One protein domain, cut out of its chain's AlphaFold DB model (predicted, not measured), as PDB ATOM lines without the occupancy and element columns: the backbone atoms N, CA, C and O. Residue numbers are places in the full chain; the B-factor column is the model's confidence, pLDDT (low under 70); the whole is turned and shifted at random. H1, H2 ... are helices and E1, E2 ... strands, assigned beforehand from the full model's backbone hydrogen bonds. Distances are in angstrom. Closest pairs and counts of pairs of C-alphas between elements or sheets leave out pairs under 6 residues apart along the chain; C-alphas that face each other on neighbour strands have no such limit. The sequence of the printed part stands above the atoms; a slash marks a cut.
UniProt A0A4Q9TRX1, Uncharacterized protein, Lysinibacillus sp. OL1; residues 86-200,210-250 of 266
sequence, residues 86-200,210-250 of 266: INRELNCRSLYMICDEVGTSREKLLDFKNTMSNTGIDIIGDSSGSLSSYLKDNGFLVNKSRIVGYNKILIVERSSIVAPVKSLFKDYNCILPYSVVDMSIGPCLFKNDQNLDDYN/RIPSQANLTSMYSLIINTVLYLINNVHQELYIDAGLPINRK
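This is residues 86 to 200 and 210 to 250 of the 266 residues of an uncharacterized protein of Lysinibacillus sp. OL1 (UniProt A0A4Q9TRX1). A small sheet of three parallel strands has one long helix, H5, running along it over E2, with the shorter H3 also packed on it near E1; a helical hairpin, H1 and H2, lies beyond the starting end of E1, where H2 meets the last turns of H5. The printed part has 156 residues with six named helices and three named strands, in the order H1 H2 E1 H3 E2 H4 E3 H5 H6; the class is mixed, helices and strands. The sheet's order is E1 E2 E3. The whole is compact, with a radius of gyration of the C-alphas of 15.5 A and spans of 43 by 36 by 28 A.

H1, residues 86 to 101, and H2, residues 106 to 117, form a hairpin at a shallow tilt of 26 degrees, opposite ways. They only just touch, with 3 pairs of C-alphas within 8 A, the closest being Tyr 96 and Leu 109 at 7.1 A. E1, residues 119 to 124, is the parallel neighbour of E2, residues 151 to 157, with N 122 and O 153 3.0 A apart, within hydrogen-bond range. E2, the inner strand, is also parallel to E3, residues 174 to 179, with N 176 and O 154 at 2.8 A. H3, residues 130 to 137, lies between E1 and E2 in the chain in a strand-helix-strand unit, two parallel neighbour strands with a helix between them, whose crossover is left-handed. E2, H4 and E3 form another, right-handed; H4, residues 163 to 166, touches no helix and is not on the sheet. H5, residues 214 to 232, is on the sheet at a height of 8.6 A, along the strands at 25 degrees to E2 on the local plane. H3 and H5 make two layers with the sheet, that is, helices on one face of a sheet; they only just touch, with 3 pairs of C-alphas within 8 A, the closest being those of Leu 131 and Tyr 221, 6.6 A apart. H2 touches H5 at a steep tilt of 50 degrees, closest at C-alphas Met 116 and Ile 232, 6.1 A. H6, residues 234 to 237, touches H2, closest at C-alphas Asn 234 and Phe 112, 6.7 A. Every O i to N i+4 pair is within hydrogen-bond range in H2, H3 and H5, and 11 of 12 in H1; H4 and H6 are too short for such a pair.

H1 begins at C-alpha 86 (-23.029, 2.809, 36.677) and is 23.1 A long; H2 is 16.7 A. E1, E2 and E3 are 16.5, 19.8 and 16.9 A. H5 is 27.0 A long and ends at C-alpha 232 (-8.972, 7.495, 25.808).

Residues 201 to 209 are not printed, with 22.9 A between C-alphas 200 and 210. The link H3 to E2 is long. Confidence is under 70 at residues 98 to 99, 144 to 150, 191 to 200, 210 and 234 to 250.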
ATOM      1  N   ILE A  86     -22.362   1.506  36.593       86.56
ATOM      2  CA  ILE A  86     -23.029   2.809  36.677       86.56
ATOM      3  C   ILE A  86     -22.007   3.926  36.484       86.56
ATOM      4  O   ILE A  86     -22.217   4.796  35.648       86.56
ATOM      5  N   ASN A  87     -20.878   3.884  37.192       84.00
ATOM      6  CA  ASN A  87     -19.848   4.915  37.070       84.00
ATOM      7  C   ASN A  87     -19.255   4.982  35.655       84.00
ATOM      8  O   ASN A  87     -19.048   6.079  35.134       84.00
ATOM      9  N   ARG A  88     -19.056   3.834  34.991       82.44
ATOM     10  CA  ARG A  88     -18.678   3.797  33.571       82.44
ATOM     11  C   ARG A  88     -19.710   4.525  32.705       82.44
ATOM     12  O   ARG A  88     -19.326   5.334  31.864       82.44
ATOM     13  N   GLU A  89     -20.995   4.290  32.947       85.50
ATOM     14  CA  GLU A  89     -22.088   4.954  32.230       85.50
ATOM     15  C   GLU A  89     -22.085   6.478  32.436       85.50
ATOM     16  O   GLU A  89     -22.239   7.246  31.485       85.50
ATOM     17  N   LEU A  90     -21.852   6.936  33.672       82.62
ATOM     18  CA  LEU A  90     -21.746   8.364  34.000       82.62
ATOM     19  C   LEU A  90     -20.586   9.039  33.256       82.62
ATOM     20  O   LEU A  90     -20.744  10.142  32.721       82.62
ATOM     21  N   ASN A  91     -19.440   8.357  33.196       77.06
ATOM     22  CA  ASN A  91     -18.248   8.833  32.501       77.06
ATOM     23  C   ASN A  91     -18.498   8.964  30.988       77.06
ATOM     24  O   ASN A  91     -18.162   9.994  30.399       77.06
ATOM     25  N   CYS A  92     -19.162   7.980  30.371       78.50
ATOM     26  CA  CYS A  92     -19.533   8.028  28.953       78.50
ATOM     27  C   CYS A  92     -20.532   9.153  28.639       78.50
ATOM     28  O   CYS A  92     -20.364   9.858  27.641       78.50
ATOM     29  N   ARG A  93     -21.540   9.376  29.499       83.56
ATOM     30  CA  ARG A  93     -22.586  10.387  29.253       83.56
ATOM     31  C   ARG A  93     -22.016  11.782  29.066       83.56
ATOM     32  O   ARG A  93     -22.413  12.477  28.135       83.56
ATOM     33  N   SER A  94     -21.087  12.180  29.934       73.31
ATOM     34  CA  SER A  94     -20.481  13.516  29.874       73.31
ATOM     35  C   SER A  94     -19.847  13.773  28.509       73.31
ATOM     36  O   SER A  94     -20.013  14.847  27.937       73.31
ATOM     37  N   LEU A  95     -19.180  12.764  27.945       72.75
ATOM     38  CA  LEU A  95     -18.578  12.878  26.629       72.75
ATOM     39  C   LEU A  95     -19.619  12.886  25.506       72.75
ATOM     40  O   LEU A  95     -19.522  13.720  24.610       72.75
ATOM     41  N   TYR A  96     -20.603  11.985  25.534       77.62
ATOM     42  CA  TYR A  96     -21.635  11.939  24.492       77.62
ATOM     43  C   TYR A  96     -22.426  13.241  24.411       77.62
ATOM     44  O   TYR A  96     -22.742  13.685  23.310       77.62
ATOM     45  N   MET A  97     -22.672  13.890  25.551       75.06
ATOM     46  CA  MET A  97     -23.277  15.220  25.589       75.06
ATOM     47  C   MET A  97     -22.415  16.267  24.873       75.06
ATOM     48  O   MET A  97     -22.928  16.961  24.002       75.06
ATOM     49  N   ILE A  98     -21.109  16.339  25.163       69.62
ATOM     50  CA  ILE A  98     -20.190  17.259  24.461       69.62
ATOM     51  C   ILE A  98     -20.167  16.962  22.962       69.62
ATOM     52  O   ILE A  98     -20.174  17.867  22.136       69.62
ATOM     53  N   CYS A  99     -20.113  15.681  22.610       67.88
ATOM     54  CA  CYS A  99     -20.011  15.242  21.227       67.88
ATOM     55  C   CYS A  99     -21.254  15.601  20.412       67.88
ATOM     56  O   CYS A  99     -21.128  15.941  19.240       67.88
ATOM     57  N   ASP A 100     -22.434  15.582  21.030       71.31
ATOM     58  CA  ASP A 100     -23.646  16.097  20.402       71.31
ATOM     59  C   ASP A 100     -23.575  17.610  20.170       71.31
ATOM     60  O   ASP A 100     -23.896  18.081  19.081       71.31
ATOM     61  N   GLU A 101     -23.101  18.372  21.162       72.00
ATOM     62  CA  GLU A 101     -22.982  19.837  21.071       72.00
ATOM     63  C   GLU A 101     -22.033  20.291  19.956       72.00
ATOM     64  O   GLU A 101     -22.251  21.330  19.333       72.00
ATOM     65  N   VAL A 102     -20.979  19.521  19.697       70.94
ATOM     66  CA  VAL A 102     -19.939  19.837  18.704       70.94
ATOM     67  C   VAL A 102     -20.131  19.109  17.367       70.94
ATOM     68  O   VAL A 102     -19.334  19.304  16.452       70.94
ATOM     69  N   GLY A 103     -21.188  18.300  17.226       73.06
ATOM     70  CA  GLY A 103     -21.546  17.632  15.970       73.06
ATOM     71  C   GLY A 103     -20.673  16.428  15.597       73.06
ATOM     72  O   GLY A 103     -20.533  16.111  14.415       73.06
ATOM     73  N   THR A 104     -20.077  15.746  16.576       76.44
ATOM     74  CA  THR A 104     -19.252  14.551  16.351       76.44
ATOM     75  C   THR A 104     -20.077  13.405  15.760       76.44
ATOM     76  O   THR A 104     -21.175  13.093  16.221       76.44
ATOM     77  N   SER A 105     -19.521  12.705  14.768       77.25
ATOM     78  CA  SER A 105     -20.160  11.537  14.152       77.25
ATOM     79  C   SER A 105     -20.361  10.378  15.138       77.25
ATOM     80  O   SER A 105     -19.482  10.091  15.953       77.25
ATOM     81  N   ARG A 106     -21.449   9.618  14.965       77.56
ATOM     82  CA  ARG A 106     -21.753   8.406  15.745       77.56
ATOM     83  C   ARG A 106     -20.618   7.375  15.758       77.56
ATOM     84  O   ARG A 106     -20.367   6.778  16.797       77.56
ATOM     85  N   GLU A 107     -19.954   7.157  14.625       79.75
ATOM     86  CA  GLU A 107     -18.879   6.159  14.483       79.75
ATOM     87  C   GLU A 107     -17.746   6.410  15.485       79.75
ATOM     88  O   GLU A 107     -17.402   5.526  16.260       79.75
ATOM     89  N   LYS A 108     -17.288   7.660  15.599       77.00
ATOM     90  CA  LYS A 108     -16.254   8.069  16.567       77.00
ATOM     91  C   LYS A 108     -16.658   7.864  18.027       77.00
ATOM     92  O   LYS A 108     -15.818   7.593  18.881       77.00
ATOM     93  N   LEU A 109     -17.945   8.000  18.331       76.44
ATOM     94  CA  LEU A 109     -18.463   7.794  19.684       76.44
ATOM     95  C   LEU A 109     -18.521   6.310  20.038       76.44
ATOM     96  O   LEU A 109     -18.185   5.927  21.160       76.44
ATOM     97  N   LEU A 110     -18.870   5.473  19.060       77.88
ATOM     98  CA  LEU A 110     -18.743   4.025  19.183       77.88
ATOM     99  C   LEU A 110     -17.274   3.618  19.344       77.88
ATOM    100  O   LEU A 110     -16.972   2.793  20.206       77.88
ATOM    101  N   ASP A 111     -16.357   4.243  18.605       79.94
ATOM    102  CA  ASP A 111     -14.919   4.014  18.759       79.94
ATOM    103  C   ASP A 111     -14.433   4.379  20.160       79.94
ATOM    104  O   ASP A 111     -13.687   3.603  20.754       79.94
ATOM    105  N   PHE A 112     -14.895   5.490  20.746       79.44
ATOM    106  CA  PHE A 112     -14.601   5.804  22.146       79.44
ATOM    107  C   PHE A 112     -15.131   4.729  23.099       79.44
ATOM    108  O   PHE A 112     -14.376   4.240  23.934       79.44
ATOM    109  N   LYS A 113     -16.404   4.327  22.972       78.56
ATOM    110  CA  LYS A 113     -17.016   3.289  23.825       78.56
ATOM    111  C   LYS A 113     -16.201   1.995  23.793       78.56
ATOM    112  O   LYS A 113     -15.921   1.391  24.836       78.56
ATOM    113  N   ASN A 114     -15.786   1.604  22.590       80.50
ATOM    114  CA  ASN A 114     -14.940   0.445  22.347       80.50
ATOM    115  C   ASN A 114     -13.546   0.644  22.948       80.50
ATOM    116  O   ASN A 114     -13.063  -0.232  23.657       80.50
ATOM    117  N   THR A 115     -12.925   1.806  22.740       81.38
ATOM    118  CA  THR A 115     -11.586   2.133  23.251       81.38
ATOM    119  C   THR A 115     -11.561   2.169  24.774       81.38
ATOM    120  O   THR A 115     -10.679   1.572  25.377       81.38
ATOM    121  N   MET A 116     -12.553   2.777  25.420       80.88
ATOM    122  CA  MET A 116     -12.714   2.803  26.877       80.88
ATOM    123  C   MET A 116     -12.856   1.392  27.456       80.88
ATOM    124  O   MET A 116     -12.239   1.056  28.467       80.88
ATOM    125  N   SER A 117     -13.629   0.539  26.784       79.25
ATOM    126  CA  SER A 117     -13.774  -0.871  27.162       79.25
ATOM    127  C   SER A 117     -12.509  -1.686  26.880       79.25
ATOM    128  O   SER A 117     -12.274  -2.688  27.555       79.25
ATOM    129  N   ASN A 118     -11.689  -1.235  25.925       81.38
ATOM    130  CA  ASN A 118     -10.474  -1.893  25.456       81.38
ATOM    131  C   ASN A 118      -9.176  -1.152  25.828       81.38
ATOM    132  O   ASN A 118      -8.146  -1.322  25.173       81.38
ATOM    133  N   THR A 119      -9.196  -0.348  26.894       85.88
ATOM    134  CA  THR A 119      -7.996   0.303  27.436       85.88
ATOM    135  C   THR A 119      -7.641  -0.319  28.776       85.88
ATOM    136  O   THR A 119      -8.432  -0.286  29.720       85.88
ATOM    137  N   GLY A 120      -6.446  -0.901  28.855       89.81
ATOM    138  CA  GLY A 120      -5.859  -1.392  30.096       89.81
ATOM    139  C   GLY A 120      -5.033  -0.298  30.763       89.81
ATOM    140  O   GLY A 120      -4.224   0.358  30.107       89.81
ATOM    141  N   ILE A 121      -5.223  -0.126  32.068       91.06
ATOM    142  CA  ILE A 121      -4.468   0.825  32.883       91.06
ATOM    143  C   ILE A 121      -3.595   0.042  33.848       91.06
ATOM    144  O   ILE A 121      -4.118  -0.719  34.658       91.06
ATOM    145  N   ASP A 122      -2.290   0.265  33.807       91.44
ATOM    146  CA  ASP A 122      -1.395  -0.208  34.857       91.44
ATOM    147  C   ASP A 122      -0.968   0.949  35.740       91.44
ATOM    148  O   ASP A 122      -0.863   2.089  35.289       91.44
ATOM    149  N   ILE A 123      -0.752   0.641  37.017       91.69
ATOM    150  CA  ILE A 123      -0.432   1.639  38.028       91.69
ATOM    151  C   ILE A 123       0.834   1.209  38.759       91.69
ATOM    152  O   ILE A 123       0.917   0.091  39.267       91.69
ATOM    153  N   ILE A 124       1.816   2.106  38.821       89.94
ATOM    154  CA  ILE A 124       3.070   1.909  39.553       89.94
ATOM    155  C   ILE A 124       3.179   2.982  40.640       89.94
ATOM    156  O   ILE A 124       2.958   4.161  40.371       89.94
ATOM    157  N   GLY A 125       3.520   2.556  41.859       86.38
ATOM    158  CA  GLY A 125       3.663   3.433  43.027       86.38
ATOM    159  C   GLY A 125       2.389   3.666  43.848       86.38
ATOM    160  O   GLY A 125       2.383   4.473  44.770       86.38
ATOM    161  N   ASP A 126       1.314   2.921  43.576       88.50
ATOM    162  CA  ASP A 126       0.092   2.900  44.397       88.50
ATOM    163  C   ASP A 126       0.181   1.824  45.493       88.50
ATOM    164  O   ASP A 126      -0.508   0.804  45.461       88.50
ATOM    165  N   SER A 127       1.082   2.025  46.458       79.19
ATOM    166  CA  SER A 127       1.378   1.039  47.510       79.19
ATOM    167  C   SER A 127       0.171   0.696  48.395       79.19
ATOM    168  O   SER A 127       0.059  -0.437  48.861       79.19
ATOM    169  N   SER A 128      -0.757   1.638  48.593       83.88
ATOM    170  CA  SER A 128      -1.997   1.426  49.350       83.88
ATOM    171  C   SER A 128      -3.140   0.837  48.517       83.88
ATOM    172  O   SER A 128      -4.189   0.505  49.072       83.88
ATOM    173  N   GLY A 129      -2.989   0.737  47.192       88.62
ATOM    174  CA  GLY A 129      -4.053   0.304  46.285       88.62
ATOM    175  C   GLY A 129      -5.230   1.285  46.182       88.62
ATOM    176  O   GLY A 129      -6.298   0.913  45.679       88.62
ATOM    177  N   SER A 130      -5.093   2.511  46.693       89.19
ATOM    178  CA  SER A 130      -6.193   3.479  46.771       89.19
ATOM    179  C   SER A 130      -6.550   4.030  45.395       89.19
ATOM    180  O   SER A 130      -7.731   4.070  45.051       89.19
ATOM    181  N   LEU A 131      -5.552   4.392  44.584       90.56
ATOM    182  CA  LEU A 131      -5.789   4.862  43.218       90.56
ATOM    183  C   LEU A 131      -6.336   3.729  42.339       90.56
ATOM    184  O   LEU A 131      -7.283   3.927  41.578       90.56
ATOM    185  N   SER A 132      -5.792   2.522  42.496       91.44
ATOM    186  CA  SER A 132      -6.251   1.315  41.809       91.44
ATOM    187  C   SER A 132      -7.714   1.021  42.100       91.44
ATOM    188  O   SER A 132      -8.468   0.694  41.184       91.44
ATOM    189  N   SER A 133      -8.122   1.131  43.364       90.62
ATOM    190  CA  SER A 133      -9.516   0.937  43.769       90.62
ATOM    191  C   SER A 133     -10.400   2.037  43.191       90.62
ATOM    192  O   SER A 133     -11.394   1.731  42.543       90.62
ATOM    193  N   TYR A 134      -9.971   3.299  43.284       88.69
ATOM    194  CA  TYR A 134     -10.720   4.438  42.757       88.69
ATOM    195  C   TYR A 134     -10.965   4.342  41.241       88.69
ATOM    196  O   TYR A 134     -12.078   4.569  40.769       88.69
ATOM    197  N   LEU A 135      -9.961   3.935  40.459       88.75
ATOM    198  CA  LEU A 135     -10.111   3.705  39.018       88.75
ATOM    199  C   LEU A 135     -11.006   2.491  38.712       88.75
ATOM    200  O   LEU A 135     -11.856   2.563  37.824       88.75
ATOM    201  N   LYS A 136     -10.880   1.383  39.452       89.38
ATOM    202  CA  LYS A 136     -11.780   0.225  39.282       89.38
ATOM    203  C   LYS A 136     -13.232   0.592  39.572       89.38
ATOM    204  O   LYS A 136     -14.112   0.215  38.801       89.38
ATOM    205  N   ASP A 137     -13.463   1.357  40.633       87.25
ATOM    206  CA  ASP A 137     -14.789   1.831  41.017       87.25
ATOM    207  C   ASP A 137     -15.374   2.759  39.954       87.25
ATOM    208  O   ASP A 137     -16.579   2.745  39.737       87.25
ATOM    209  N   ASN A 138     -14.540   3.495  39.214       84.56
ATOM    210  CA  ASN A 138     -14.959   4.318  38.076       84.56
ATOM    211  C   ASN A 138     -15.060   3.552  36.742       84.56
ATOM    212  O   ASN A 138     -15.229   4.153  35.679       84.56
ATOM    213  N   GLY A 139     -14.989   2.220  36.792       83.94
ATOM    214  CA  GLY A 139     -15.233   1.357  35.643       83.94
ATOM    215  C   GLY A 139     -14.043   1.205  34.697       83.94
ATOM    216  O   GLY A 139     -14.238   0.785  33.555       83.94
ATOM    217  N   PHE A 140     -12.817   1.509  35.128       87.44
ATOM    218  CA  PHE A 140     -11.610   1.282  34.326       87.44
ATOM    219  C   PHE A 140     -11.041  -0.134  34.503       87.44
ATOM    220  O   PHE A 140     -11.192  -0.775  35.547       87.44
ATOM    221  N   LEU A 141     -10.343  -0.634  33.479       88.00
ATOM    222  CA  LEU A 141      -9.664  -1.931  33.524       88.00
ATOM    223  C   LEU A 141      -8.247  -1.789  34.091       88.00
ATOM    224  O   LEU A 141      -7.279  -1.647  33.350       88.00
ATOM    225  N   VAL A 142      -8.129  -1.853  35.416       88.38
ATOM    226  CA  VAL A 142      -6.850  -1.694  36.125       88.38
ATOM    227  C   VAL A 142      -6.084  -3.021  36.266       88.38
ATOM    228  O   VAL A 142      -6.687  -4.045  36.598       88.38
ATOM    229  N   ASN A 143      -4.758  -2.983  36.092       76.69
ATOM    230  CA  ASN A 143      -3.795  -4.091  36.179       76.69
ATOM    231  C   ASN A 143      -4.082  -5.225  35.186       76.69
ATOM    232  O   ASN A 143      -3.976  -6.413  35.503       76.69
ATOM    233  N   LYS A 144      -4.502  -4.843  33.977       66.44
ATOM    234  CA  LYS A 144      -4.844  -5.757  32.878       66.44
ATOM    235  C   LYS A 144      -4.065  -5.461  31.588       66.44
ATOM    236  O   LYS A 144      -4.428  -5.996  30.544       66.44
ATOM    237  N   SER A 145      -2.977  -4.682  31.623       55.75
ATOM    238  CA  SER A 145      -2.183  -4.328  30.424       55.75
ATOM    239  C   SER A 145      -1.605  -5.514  29.636       55.75
ATOM    240  O   SER A 145      -1.133  -5.350  28.509       55.75
ATOM    241  N   ARG A 146      -1.616  -6.724  30.210       55.00
ATOM    242  CA  ARG A 146      -1.144  -7.953  29.556       55.00
ATOM    243  C   ARG A 146      -2.088  -8.469  28.467       55.00
ATOM    244  O   ARG A 146      -1.736  -9.424  27.782       55.00
ATOM    245  N   ILE A 147      -3.262  -7.861  28.287       59.22
ATOM    246  CA  ILE A 147      -4.187  -8.245  27.219       59.22
ATOM    247  C   ILE A 147      -3.685  -7.668  25.884       59.22
ATOM    248  O   ILE A 147      -3.441  -6.469  25.742       59.22
ATOM    249  N   VAL A 148      -3.477  -8.551  24.907       58.31
ATOM    250  CA  VAL A 148      -3.014  -8.209  23.553       58.31
ATOM    251  C   VAL A 148      -4.111  -7.433  22.811       58.31
ATOM    252  O   VAL A 148      -5.276  -7.810  22.881       58.31
ATOM    253  N   GLY A 149      -3.744  -6.361  22.095       61.50
ATOM    254  CA  GLY A 149      -4.671  -5.563  21.271       61.50
ATOM    255  C   GLY A 149      -5.364  -4.390  21.980       61.50
ATOM    256  O   GLY A 149      -6.209  -3.741  21.374       61.50
ATOM    257  N   TYR A 150      -5.014  -4.112  23.238       64.56
ATOM    258  CA  TYR A 150      -5.571  -3.012  24.032       64.56
ATOM    259  C   TYR A 150      -4.675  -1.773  23.953       64.56
ATOM    260  O   TYR A 150      -3.448  -1.903  23.902       64.56
ATOM    261  N   ASN A 151      -5.276  -0.583  24.034       79.00
ATOM    262  CA  ASN A 151      -4.523   0.620  24.384       79.00
ATOM    263  C   ASN A 151      -4.032   0.477  25.827       79.00
ATOM    264  O   ASN A 151      -4.776   0.041  26.710       79.00
ATOM    265  N   LYS A 152      -2.770   0.815  26.068       87.25
ATOM    266  CA  LYS A 152      -2.123   0.656  27.368       87.25
ATOM    267  C   LYS A 152      -1.717   2.016  27.899       87.25
ATOM    268  O   LYS A 152      -0.872   2.687  27.306       87.25
ATOM    269  N   ILE A 153      -2.305   2.391  29.028       89.62
ATOM    270  CA  ILE A 153      -1.943   3.599  29.766       89.62
ATOM    271  C   ILE A 153      -1.189   3.168  31.019       89.62
ATOM    272  O   ILE A 153      -1.680   2.338  31.785       89.62
ATOM    273  N   LEU A 154      -0.004   3.733  31.229       89.94
ATOM    274  CA  LEU A 154       0.714   3.613  32.489       89.94
ATOM    275  C   LEU A 154       0.455   4.859  33.324       89.94
ATOM    276  O   LEU A 154       0.772   5.962  32.894       89.94
ATOM    277  N   ILE A 155      -0.067   4.695  34.530       92.06
ATOM    278  CA  ILE A 155      -0.124   5.760  35.528       92.06
ATOM    279  C   ILE A 155       0.988   5.483  36.532       92.06
ATOM    280  O   ILE A 155       1.036   4.411  37.132       92.06
ATOM    281  N   VAL A 156       1.913   6.419  36.696       89.69
ATOM    282  CA  VAL A 156       3.109   6.180  37.507       89.69
ATOM    283  C   VAL A 156       3.349   7.316  38.481       89.69
ATOM    284  O   VAL A 156       3.383   8.489  38.115       89.69
ATOM    285  N   GLU A 157       3.491   6.963  39.746       88.62
ATOM    286  CA  GLU A 157       3.849   7.905  40.792       88.62
ATOM    287  C   GLU A 157       5.316   8.324  40.608       88.62
ATOM    288  O   GLU A 157       6.177   7.489  40.325       88.62
ATOM    289  N   ARG A 158       5.606   9.630  40.685       83.75
ATOM    290  CA  ARG A 158       6.909  10.188  40.290       83.75
ATOM    291  C   ARG A 158       8.069   9.610  41.095       83.75
ATOM    292  O   ARG A 158       9.094   9.312  40.484       83.75
ATOM    293  N   SER A 159       7.910   9.401  42.405       82.19
ATOM    294  CA  SER A 159       8.981   8.816  43.225       82.19
ATOM    295  C   SER A 159       9.260   7.346  42.879       82.19
ATOM    296  O   SER A 159      10.351   6.834  43.120       82.19
ATOM    297  N   SER A 160       8.327   6.683  42.192       84.81
ATOM    298  CA  SER A 160       8.479   5.319  41.685       84.81
ATOM    299  C   SER A 160       9.161   5.230  40.309       84.81
ATOM    300  O   SER A 160       9.387   4.123  39.808       84.81
ATOM    301  N   ILE A 161       9.512   6.351  39.666       82.06
ATOM    302  CA  ILE A 161      10.144   6.357  38.335       82.06
ATOM    303  C   ILE A 161      11.656   6.119  38.451       82.06
ATOM    304  O   ILE A 161      12.484   7.019  38.330       82.06
ATOM    305  N   VAL A 162      12.019   4.854  38.634       80.00
ATOM    306  CA  VAL A 162      13.407   4.367  38.647       80.00
ATOM    307  C   VAL A 162      13.767   3.648  37.341       80.00
ATOM    308  O   VAL A 162      12.890   3.307  36.549       80.00
ATOM    309  N   ALA A 163      15.057   3.382  37.096       74.31
ATOM    310  CA  ALA A 163      15.529   2.772  35.841       74.31
ATOM    311  C   ALA A 163      14.778   1.480  35.424       74.31
ATOM    312  O   ALA A 163      14.387   1.382  34.258       74.31
ATOM    313  N   PRO A 164      14.472   0.526  36.334       75.94
ATOM    314  CA  PRO A 164      13.636  -0.627  35.994       75.94
ATOM    315  C   PRO A 164      12.236  -0.254  35.487       75.94
ATOM    316  O   PRO A 164      11.747  -0.864  34.541       75.94
ATOM    317  N   VAL A 165      11.604   0.769  36.066       78.50
ATOM    318  CA  VAL A 165      10.268   1.237  35.664       78.50
ATOM    319  C   VAL A 165      10.321   1.953  34.317       78.50
ATOM    320  O   VAL A 165       9.494   1.669  33.452       78.50
ATOM    321  N   LYS A 166      11.337   2.797  34.086       78.00
ATOM    322  CA  LYS A 166      11.555   3.455  32.786       78.00
ATOM    323  C   LYS A 166      11.679   2.443  31.645       78.00
ATOM    324  O   LYS A 166      11.140   2.664  30.566       78.00
ATOM    325  N   SER A 167      12.304   1.290  31.890       79.62
ATOM    326  CA  SER A 167      12.452   0.240  30.870       79.62
ATOM    327  C   SER A 167      11.121  -0.341  30.359       79.62
ATOM    328  O   SER A 167      11.075  -0.872  29.246       79.62
ATOM    329  N   LEU A 168      10.040  -0.207  31.139       81.19
ATOM    330  CA  LEU A 168       8.691  -0.661  30.787       81.19
ATOM    331  C   LEU A 168       7.941   0.342  29.900       81.19
ATOM    332  O   LEU A 168       6.947  -0.019  29.279       81.19
ATOM    333  N   PHE A 169       8.392   1.597  29.817       84.50
ATOM    334  CA  PHE A 169       7.664   2.682  29.149       84.50
ATOM    335  C   PHE A 169       7.371   2.396  27.669       84.50
ATOM    336  O   PHE A 169       6.291   2.716  27.179       84.50
ATOM    337  N   LYS A 170       8.279   1.694  26.984       80.50
ATOM    338  CA  LYS A 170       8.132   1.264  25.581       80.50
ATOM    339  C   LYS A 170       6.906   0.376  25.310       80.50
ATOM    340  O   LYS A 170       6.442   0.284  24.165       80.50
ATOM    341  N   ASP A 171       6.389  -0.282  26.346       84.12
ATOM    342  CA  ASP A 171       5.263  -1.206  26.243       84.12
ATOM    343  C   ASP A 171       3.907  -0.490  26.329       84.12
ATOM    344  O   ASP A 171       2.882  -1.112  26.043       84.12
ATOM    345  N   TYR A 172       3.886   0.804  26.669       85.06
ATOM    346  CA  TYR A 172       2.672   1.605  26.838       85.06
ATOM    347  C   TYR A 172       2.471   2.602  25.695       85.06
ATOM    348  O   TYR A 172       3.422   3.082  25.083       85.06
ATOM    349  N   ASN A 173       1.210   2.911  25.390       84.00
ATOM    350  CA  ASN A 173       0.840   3.930  24.405       84.00
ATOM    351  C   ASN A 173       0.971   5.341  24.987       84.00
ATOM    352  O   ASN A 173       1.338   6.273  24.274       84.00
ATOM    353  N   CYS A 174       0.651   5.475  26.273       84.56
ATOM    354  CA  CYS A 174       0.694   6.727  27.007       84.56
ATOM    355  C   CYS A 174       1.158   6.480  28.445       84.56
ATOM    356  O   CYS A 174       0.819   5.457  29.046       84.56
ATOM    357  N   ILE A 175       1.912   7.427  28.994       85.44
ATOM    358  CA  ILE A 175       2.365   7.431  30.381       85.44
ATOM    359  C   ILE A 175       1.894   8.725  31.041       85.44
ATOM    360  O   ILE A 175       2.139   9.819  30.535       85.44
ATOM    361  N   LEU A 176       1.232   8.586  32.184       87.94
ATOM    362  CA  LEU A 176       0.710   9.666  33.004       87.94
ATOM    363  C   LEU A 176       1.454   9.691  34.349       87.94
ATOM    364  O   LEU A 176       1.082   8.964  35.277       87.94
ATOM    365  N   PRO A 177       2.518  10.500  34.474       84.88
ATOM    366  CA  PRO A 177       3.211  10.676  35.738       84.88
ATOM    367  C   PRO A 177       2.370  11.520  36.706       84.88
ATOM    368  O   PRO A 177       1.786  12.531  36.317       84.88
ATOM    369  N   TYR A 178       2.352  11.165  37.989       86.75
ATOM    370  CA  TYR A 178       1.644  11.923  39.025       86.75
ATOM    371  C   TYR A 178       2.434  11.990  40.333       86.75
ATOM    372  O   TYR A 178       3.273  11.139  40.600       86.75
ATOM    373  N   SER A 179       2.174  12.999  41.160       83.25
ATOM    374  CA  SER A 179       2.747  13.113  42.501       83.25
ATOM    375  C   SER A 179       1.641  13.365  43.514       83.25
ATOM    376  O   SER A 179       0.882  14.330  43.410       83.25
ATOM    377  N   VAL A 180       1.546  12.461  44.486       82.12
ATOM    378  CA  VAL A 180       0.641  12.579  45.633       82.12
ATOM    379  C   VAL A 180       1.119  13.685  46.567       82.12
ATOM    380  O   VAL A 180       0.319  14.492  47.032       82.12
ATOM    381  N   VAL A 181       2.431  13.746  46.788       79.81
ATOM    382  CA  VAL A 181       3.080  14.714  47.676       79.81
ATOM    383  C   VAL A 181       2.958  16.134  47.117       79.81
ATOM    384  O   VAL A 181       2.503  17.038  47.818       79.81
ATOM    385  N   ASP A 182       3.263  16.313  45.828       76.56
ATOM    386  CA  ASP A 182       3.192  17.621  45.159       76.56
ATOM    387  C   ASP A 182       1.786  17.969  44.677       76.56
ATOM    388  O   ASP A 182       1.571  19.057  44.143       76.56
ATOM    389  N   MET A 183       0.825  17.049  44.820       81.06
ATOM    390  CA  MET A 183      -0.556  17.258  44.393       81.06
ATOM    391  C   MET A 183      -0.667  17.655  42.911       81.06
ATOM    392  O   MET A 183      -1.446  18.535  42.541       81.06
ATOM    393  N   SER A 184       0.137  17.013  42.054       79.88
ATOM    394  CA  SER A 184       0.311  17.426  40.658       79.88
ATOM    395  C   SER A 184       0.323  16.267  39.665       79.88
ATOM    396  O   SER A 184       0.852  15.185  39.925       79.88
ATOM    397  N   ILE A 185      -0.255  16.516  38.488       81.31
ATOM    398  CA  ILE A 185      -0.158  15.645  37.313       81.31
ATOM    399  C   ILE A 185       0.988  16.181  36.452       81.31
ATOM    400  O   ILE A 185       1.066  17.380  36.195       81.31
ATOM    401  N   GLY A 186       1.926  15.316  36.071       70.94
ATOM    402  CA  GLY A 186       2.996  15.669  35.138       70.94
ATOM    403  C   GLY A 186       2.548  15.610  33.674       70.94
ATOM    404  O   GLY A 186       1.408  15.251  33.387       70.94
ATOM    405  N   PRO A 187       3.435  15.966  32.732       72.00
ATOM    406  CA  PRO A 187       3.111  15.906  31.310       72.00
ATOM    407  C   PRO A 187       2.777  14.468  30.890       72.00
ATOM    408  O   PRO A 187       3.471  13.532  31.281       72.00
ATOM    409  N   CYS A 188       1.722  14.301  30.088       78.31
ATOM    410  CA  CYS A 188       1.416  13.020  29.451       78.31
ATOM    411  C   CYS A 188       2.488  12.727  28.397       78.31
ATOM    412  O   CYS A 188       2.748  13.581  27.552       78.31
ATOM    413  N   LEU A 189       3.087  11.539  28.434       76.69
ATOM    414  CA  LEU A 189       4.107  11.118  27.472       76.69
ATOM    415  C   LEU A 189       3.488  10.119  26.501       76.69
ATOM    416  O   LEU A 189       2.936   9.107  26.943       76.69
ATOM    417  N   PHE A 190       3.576  10.372  25.197       77.62
ATOM    418  CA  PHE A 190       3.054   9.460  24.185       77.62
ATOM    419  C   PHE A 190       4.186   8.659  23.550       77.62
ATOM    420  O   PHE A 190       5.291   9.150  23.353       77.62
ATOM    421  N   LYS A 191       3.903   7.408  23.174       67.88
ATOM    422  CA  LYS A 191       4.899   6.491  22.591       67.88
ATOM    423  C   LYS A 191       5.617   7.042  21.347       67.88
ATOM    424  O   LYS A 191       6.727   6.614  21.049       67.88
ATOM    425  N   ASN A 192       4.978   7.953  20.615       58.44
ATOM    426  CA  ASN A 192       5.534   8.543  19.398       58.44
ATOM    427  C   ASN A 192       6.453   9.747  19.670       58.44
ATOM    428  O   ASN A 192       7.105  10.217  18.737       58.44
ATOM    429  N   ASP A 193       6.534  10.225  20.915       55.50
ATOM    430  CA  ASP A 193       7.478  11.268  21.304       55.50
ATOM    431  C   ASP A 193       8.867  10.626  21.395       55.50
ATOM    432  O   ASP A 193       9.156   9.833  22.291       55.50
ATOM    433  N   GLN A 194       9.714  10.915  20.404       46.34
ATOM    434  CA  GLN A 194      10.949  10.171  20.125       46.34
ATOM    435  C   GLN A 194      11.984  10.158  21.260       46.34
ATOM    436  O   GLN A 194      12.913   9.362  21.193       46.34
ATOM    437  N   ASN A 195      11.809  10.946  22.324       50.72
ATOM    438  CA  ASN A 195      12.791  11.072  23.397       50.72
ATOM    439  C   ASN A 195      12.161  10.909  24.790       50.72
ATOM    440  O   ASN A 195      12.236  11.801  25.631       50.72
ATOM    441  N   LEU A 196      11.571   9.742  25.069       52.34
ATOM    442  CA  LEU A 196      11.214   9.342  26.442       52.34
ATOM    443  C   LEU A 196      12.420   9.382  27.405       52.34
ATOM    444  O   LEU A 196      12.230   9.594  28.603       52.34
ATOM    445  N   ASP A 197      13.640   9.241  26.875       51.47
ATOM    446  CA  ASP A 197      14.897   9.343  27.623       51.47
ATOM    447  C   ASP A 197      15.303  10.794  27.964       51.47
ATOM    448  O   ASP A 197      15.948  11.004  28.992       51.47
ATOM    449  N   ASP A 198      14.878  11.798  27.178       49.50
ATOM    450  CA  ASP A 198      15.206  13.223  27.412       49.50
ATOM    451  C   ASP A 198      14.226  13.917  28.355       49.50
ATOM    452  O   ASP A 198      14.465  15.053  28.786       49.50
ATOM    453  N   TYR A 199      13.116  13.260  28.701       53.59
ATOM    454  CA  TYR A 199      12.274  13.751  29.774       53.59
ATOM    455  C   TYR A 199      13.046  13.586  31.084       53.59
ATOM    456  O   TYR A 199      12.927  12.591  31.807       53.59
ATOM    457  N   ASN A 200      13.771  14.652  31.428       50.00
ATOM    458  CA  ASN A 200      13.889  15.144  32.788       50.00
ATOM    459  C   ASN A 200      12.458  15.356  33.297       50.00
ATOM    460  O   ASN A 200      11.967  16.478  33.397       50.00
ATOM    461  N   ARG A 210       5.296  16.098  53.471       63.88
ATOM    462  CA  ARG A 210       3.917  16.525  53.359       63.88
ATOM    463  C   ARG A 210       3.095  15.283  53.099       63.88
ATOM    464  O   ARG A 210       3.133  14.697  52.025       63.88
ATOM    465  N   ILE A 211       2.325  14.910  54.108       74.00
ATOM    466  CA  ILE A 211       1.281  13.911  53.965       74.00
ATOM    467  C   ILE A 211       0.041  14.662  53.465       74.00
ATOM    468  O   ILE A 211      -0.491  15.501  54.201       74.00
ATOM    469  N   PRO A 212      -0.410  14.447  52.218       76.56
ATOM    470  CA  PRO A 212      -1.604  15.111  51.719       76.56
ATOM    471  C   PRO A 212      -2.832  14.649  52.504       76.56
ATOM    472  O   PRO A 212      -2.962  13.485  52.882       76.56
ATOM    473  N   SER A 213      -3.758  15.577  52.738       82.12
ATOM    474  CA  SER A 213      -5.037  15.255  53.371       82.12
ATOM    475  C   SER A 213      -5.890  14.348  52.475       82.12
ATOM    476  O   SER A 213      -5.708  14.293  51.256       82.12
ATOM    477  N   GLN A 214      -6.906  13.699  53.049       83.88
ATOM    478  CA  GLN A 214      -7.837  12.867  52.280       83.88
ATOM    479  C   GLN A 214      -8.593  13.653  51.193       83.88
ATOM    480  O   GLN A 214      -8.836  13.142  50.096       83.88
ATOM    481  N   ALA A 215      -8.961  14.905  51.478       80.12
ATOM    482  CA  ALA A 215      -9.612  15.778  50.505       80.12
ATOM    483  C   ALA A 215      -8.676  16.101  49.329       80.12
ATOM    484  O   ALA A 215      -9.100  16.086  48.169       80.12
ATOM    485  N   ASN A 216      -7.391  16.314  49.625       82.56
ATOM    486  CA  ASN A 216      -6.364  16.526  48.613       82.56
ATOM    487  C   ASN A 216      -6.226  15.267  47.747       82.56
ATOM    488  O   ASN A 216      -6.440  15.338  46.541       82.56
ATOM    489  N   LEU A 217      -6.021  14.092  48.348       83.06
ATOM    490  CA  LEU A 217      -5.932  12.818  47.620       83.06
ATOM    491  C   LEU A 217      -7.117  12.585  46.676       83.06
ATOM    492  O   LEU A 217      -6.935  12.253  45.508       83.06
ATOM    493  N   THR A 218      -8.333  12.830  47.163       84.19
ATOM    494  CA  THR A 218      -9.559  12.666  46.371       84.19
ATOM    495  C   THR A 218      -9.581  13.610  45.167       84.19
ATOM    496  O   THR A 218      -9.943  13.205  44.059       84.19
ATOM    497  N   SER A 219      -9.151  14.858  45.361       82.81
ATOM    498  CA  SER A 219      -9.047  15.849  44.287       82.81
ATOM    499  C   SER A 219      -8.014  15.427  43.242       82.81
ATOM    500  O   SER A 219      -8.290  15.480  42.045       82.81
ATOM    501  N   MET A 220      -6.857  14.933  43.686       84.81
ATOM    502  CA  MET A 220      -5.800  14.446  42.804       84.81
ATOM    503  C   MET A 220      -6.260  13.249  41.969       84.81
ATOM    504  O   MET A 220      -6.110  13.235  40.749       84.81
ATOM    505  N   TYR A 221      -6.884  12.259  42.605       88.31
ATOM    506  CA  TYR A 221      -7.395  11.084  41.905       88.31
ATOM    507  C   TYR A 221      -8.526  11.439  40.937       88.31
ATOM    508  O   TYR A 221      -8.579  10.891  39.839       88.31
ATOM    509  N   SER A 222      -9.372  12.414  41.279       83.06
ATOM    510  CA  SER A 222     -10.383  12.946  40.356       83.06
ATOM    511  C   SER A 222      -9.743  13.583  39.117       83.06
ATOM    512  O   SER A 222     -10.191  13.345  37.996       83.06
ATOM    513  N   LEU A 223      -8.666  14.360  39.287       83.06
ATOM    514  CA  LEU A 223      -7.912  14.928  38.164       83.06
ATOM    515  C   LEU A 223      -7.292  13.830  37.287       83.06
ATOM    516  O   LEU A 223      -7.361  13.923  36.060       83.06
ATOM    517  N   ILE A 224      -6.739  12.774  37.897       86.94
ATOM    518  CA  ILE A 224      -6.178  11.628  37.167       86.94
ATOM    519  C   ILE A 224      -7.264  10.945  36.334       86.94
ATOM    520  O   ILE A 224      -7.060  10.746  35.141       86.94
ATOM    521  N   ILE A 225      -8.430  10.644  36.916       84.00
ATOM    522  CA  ILE A 225      -9.550  10.020  36.192       84.00
ATOM    523  C   ILE A 225      -9.951  10.842  34.973       84.00
ATOM    524  O   ILE A 225     -10.081  10.302  33.875       84.00
ATOM    525  N   ASN A 226     -10.107  12.150  35.148       78.81
ATOM    526  CA  ASN A 226     -10.494  13.033  34.055       78.81
ATOM    527  C   ASN A 226      -9.432  13.074  32.954       78.81
ATOM    528  O   ASN A 226      -9.768  13.077  31.771       78.81
ATOM    529  N   THR A 227      -8.155  13.045  33.335       81.06
ATOM    530  CA  THR A 227      -7.043  12.984  32.381       81.06
ATOM    531  C   THR A 227      -7.039  11.656  31.627       81.06
ATOM    532  O   THR A 227      -6.890  11.636  30.413       81.06
ATOM    533  N   VAL A 228      -7.294  10.536  32.302       84.56
ATOM    534  CA  VAL A 228      -7.422   9.224  31.652       84.56
ATOM    535  C   VAL A 228      -8.592   9.205  30.665       84.56
ATOM    536  O   VAL A 228      -8.424   8.741  29.539       84.56
ATOM    537  N   LEU A 229      -9.761   9.742  31.039       79.06
ATOM    538  CA  LEU A 229     -10.904   9.863  30.124       79.06
ATOM    539  C   LEU A 229     -10.550  10.681  28.882       79.06
ATOM    540  O   LEU A 229     -10.930  10.308  27.773       79.06
ATOM    541  N   TYR A 230      -9.802  11.771  29.068       77.25
ATOM    542  CA  TYR A 230      -9.295  12.582  27.968       77.25
ATOM    543  C   TYR A 230      -8.407  11.753  27.033       77.25
ATOM    544  O   TYR A 230      -8.681  11.689  25.836       77.25
ATOM    545  N   LEU A 231      -7.412  11.050  27.580       78.50
ATOM    546  CA  LEU A 231      -6.454  10.244  26.813       78.50
ATOM    547  C   LEU A 231      -7.112   9.121  25.997       78.50
ATOM    548  O   LEU A 231      -6.628   8.777  24.925       78.50
ATOM    549  N   ILE A 232      -8.218   8.560  26.488       79.44
ATOM    550  CA  ILE A 232      -8.972   7.495  25.808       79.44
ATOM    551  C   ILE A 232      -9.835   8.050  24.660       79.44
ATOM    552  O   ILE A 232     -10.227   7.316  23.752       79.44
ATOM    553  N   ASN A 233     -10.155   9.343  24.681       74.62
ATOM    554  CA  ASN A 233     -11.139   9.936  23.789       74.62
ATOM    555  C   ASN A 233     -10.551  10.520  22.504       74.62
ATOM    556  O   ASN A 233     -10.256  11.701  22.470       74.62
ATOM    557  N   ASN A 234     -10.528   9.780  21.398       66.00
ATOM    558  CA  ASN A 234     -10.046  10.300  20.106       66.00
ATOM    559  C   ASN A 234     -10.722  11.606  19.631       66.00
ATOM    560  O   ASN A 234     -10.101  12.382  18.910       66.00
ATOM    561  N   VAL A 235     -11.960  11.900  20.058       61.16
ATOM    562  CA  VAL A 235     -12.677  13.129  19.668       61.16
ATOM    563  C   VAL A 235     -11.936  14.391  20.125       61.16
ATOM    564  O   VAL A 235     -12.010  15.414  19.448       61.16
ATOM    565  N   HIS A 236     -11.177  14.350  21.229       59.03
ATOM    566  CA  HIS A 236     -10.471  15.542  21.717       59.03
ATOM    567  C   HIS A 236      -9.459  16.098  20.707       59.03
ATOM    568  O   HIS A 236      -9.279  17.315  20.652       59.03
ATOM    569  N   GLN A 237      -8.843  15.230  19.896       57.25
ATOM    570  CA  GLN A 237      -7.836  15.617  18.904       57.25
ATOM    571  C   GLN A 237      -8.427  16.524  17.815       57.25
ATOM    572  O   GLN A 237      -7.724  17.355  17.252       57.25
ATOM    573  N   GLU A 238      -9.732  16.416  17.560       51.94
ATOM    574  CA  GLU A 238     -10.437  17.210  16.550       51.94
ATOM    575  C   GLU A 238     -11.120  18.450  17.123       51.94
ATOM    576  O   GLU A 238     -11.379  19.407  16.396       51.94
ATOM    577  N   LEU A 239     -11.392  18.470  18.431       48.56
ATOM    578  CA  LEU A 239     -11.983  19.636  19.088       48.56
ATOM    579  C   LEU A 239     -11.008  20.814  19.204       48.56
ATOM    580  O   LEU A 239     -11.404  21.866  19.708       48.56
ATOM    581  N   TYR A 240      -9.752  20.649  18.760       48.91
ATOM    582  CA  TYR A 240      -8.654  21.601  18.953       48.91
ATOM    583  C   TYR A 240      -8.577  22.086  20.412       48.91
ATOM    584  O   TYR A 240      -8.253  23.240  20.695       48.91
ATOM    585  N   ILE A 241      -8.934  21.206  21.357       44.72
ATOM    586  CA  ILE A 241      -8.832  21.476  22.786       44.72
ATOM    587  C   ILE A 241      -7.452  20.998  23.209       44.72
ATOM    588  O   ILE A 241      -7.194  19.795  23.275       44.72
ATOM    589  N   ASP A 242      -6.590  21.975  23.468       37.62
ATOM    590  CA  ASP A 242      -5.226  21.797  23.947       37.62
ATOM    591  C   ASP A 242      -5.186  20.807  25.124       37.62
ATOM    592  O   ASP A 242      -5.942  20.956  26.090       37.62
ATOM    593  N   ALA A 243      -4.306  19.806  25.057       38.22
ATOM    594  CA  ALA A 243      -4.229  18.703  26.025       38.22
ATOM    595  C   ALA A 243      -3.949  19.150  27.469       38.22
ATOM    596  O   ALA A 243      -4.204  18.407  28.416       38.22
ATOM    597  N   GLY A 244      -3.461  20.381  27.644       37.28
ATOM    598  CA  GLY A 244      -3.198  20.998  28.943       37.28
ATOM    599  C   GLY A 244      -4.346  21.830  29.517       37.28
ATOM    600  O   GLY A 244      -4.241  22.288  30.656       37.28
ATOM    601  N   LEU A 245      -5.436  22.060  28.774       36.03
ATOM    602  CA  LEU A 245      -6.590  22.783  29.295       36.03
ATOM    603  C   LEU A 245      -7.648  21.776  29.716       36.03
ATOM    604  O   LEU A 245      -8.328  21.196  28.868       36.03
ATOM    605  N   PRO A 246      -7.785  21.557  31.036       42.47
ATOM    606  CA  PRO A 246      -8.651  20.530  31.539       42.47
ATOM    607  C   PRO A 246     -10.027  20.869  31.011       42.47
ATOM    608  O   PRO A 246     -10.477  22.012  31.101       42.47
ATOM    609  N   ILE A 247     -10.688  19.865  30.467       41.41
ATOM    610  CA  ILE A 247     -12.017  19.489  30.903       41.41
ATOM    611  C   ILE A 247     -12.653  20.558  31.845       41.41
ATOM    612  O   ILE A 247     -13.547  21.241  31.384       41.41
ATOM    613  N   ASN A 248     -12.103  20.897  33.024       35.69
ATOM    614  CA  ASN A 248     -12.493  22.051  33.877       35.69
ATOM    615  C   ASN A 248     -12.802  23.447  33.246       35.69
ATOM    616  O   ASN A 248     -13.529  24.212  33.878       35.69
ATOM    617  N   ARG A 249     -12.266  23.867  32.084       32.62
ATOM    618  CA  ARG A 249     -12.552  25.208  31.500       32.62
ATOM    619  C   ARG A 249     -13.846  25.265  30.680       32.62
ATOM    620  O   ARG A 249     -14.458  26.328  30.620       32.62
ATOM    621  N   LYS A 250     -14.265  24.155  30.065       34.69
ATOM    622  CA  LYS A 250     -15.564  24.031  29.363       34.69
ATOM    623  C   LYS A 250     -16.530  23.123  30.116       34.69
ATOM    624  O   LYS A 250     -17.708  23.436  30.238       34.69
TER     625      LYS A 250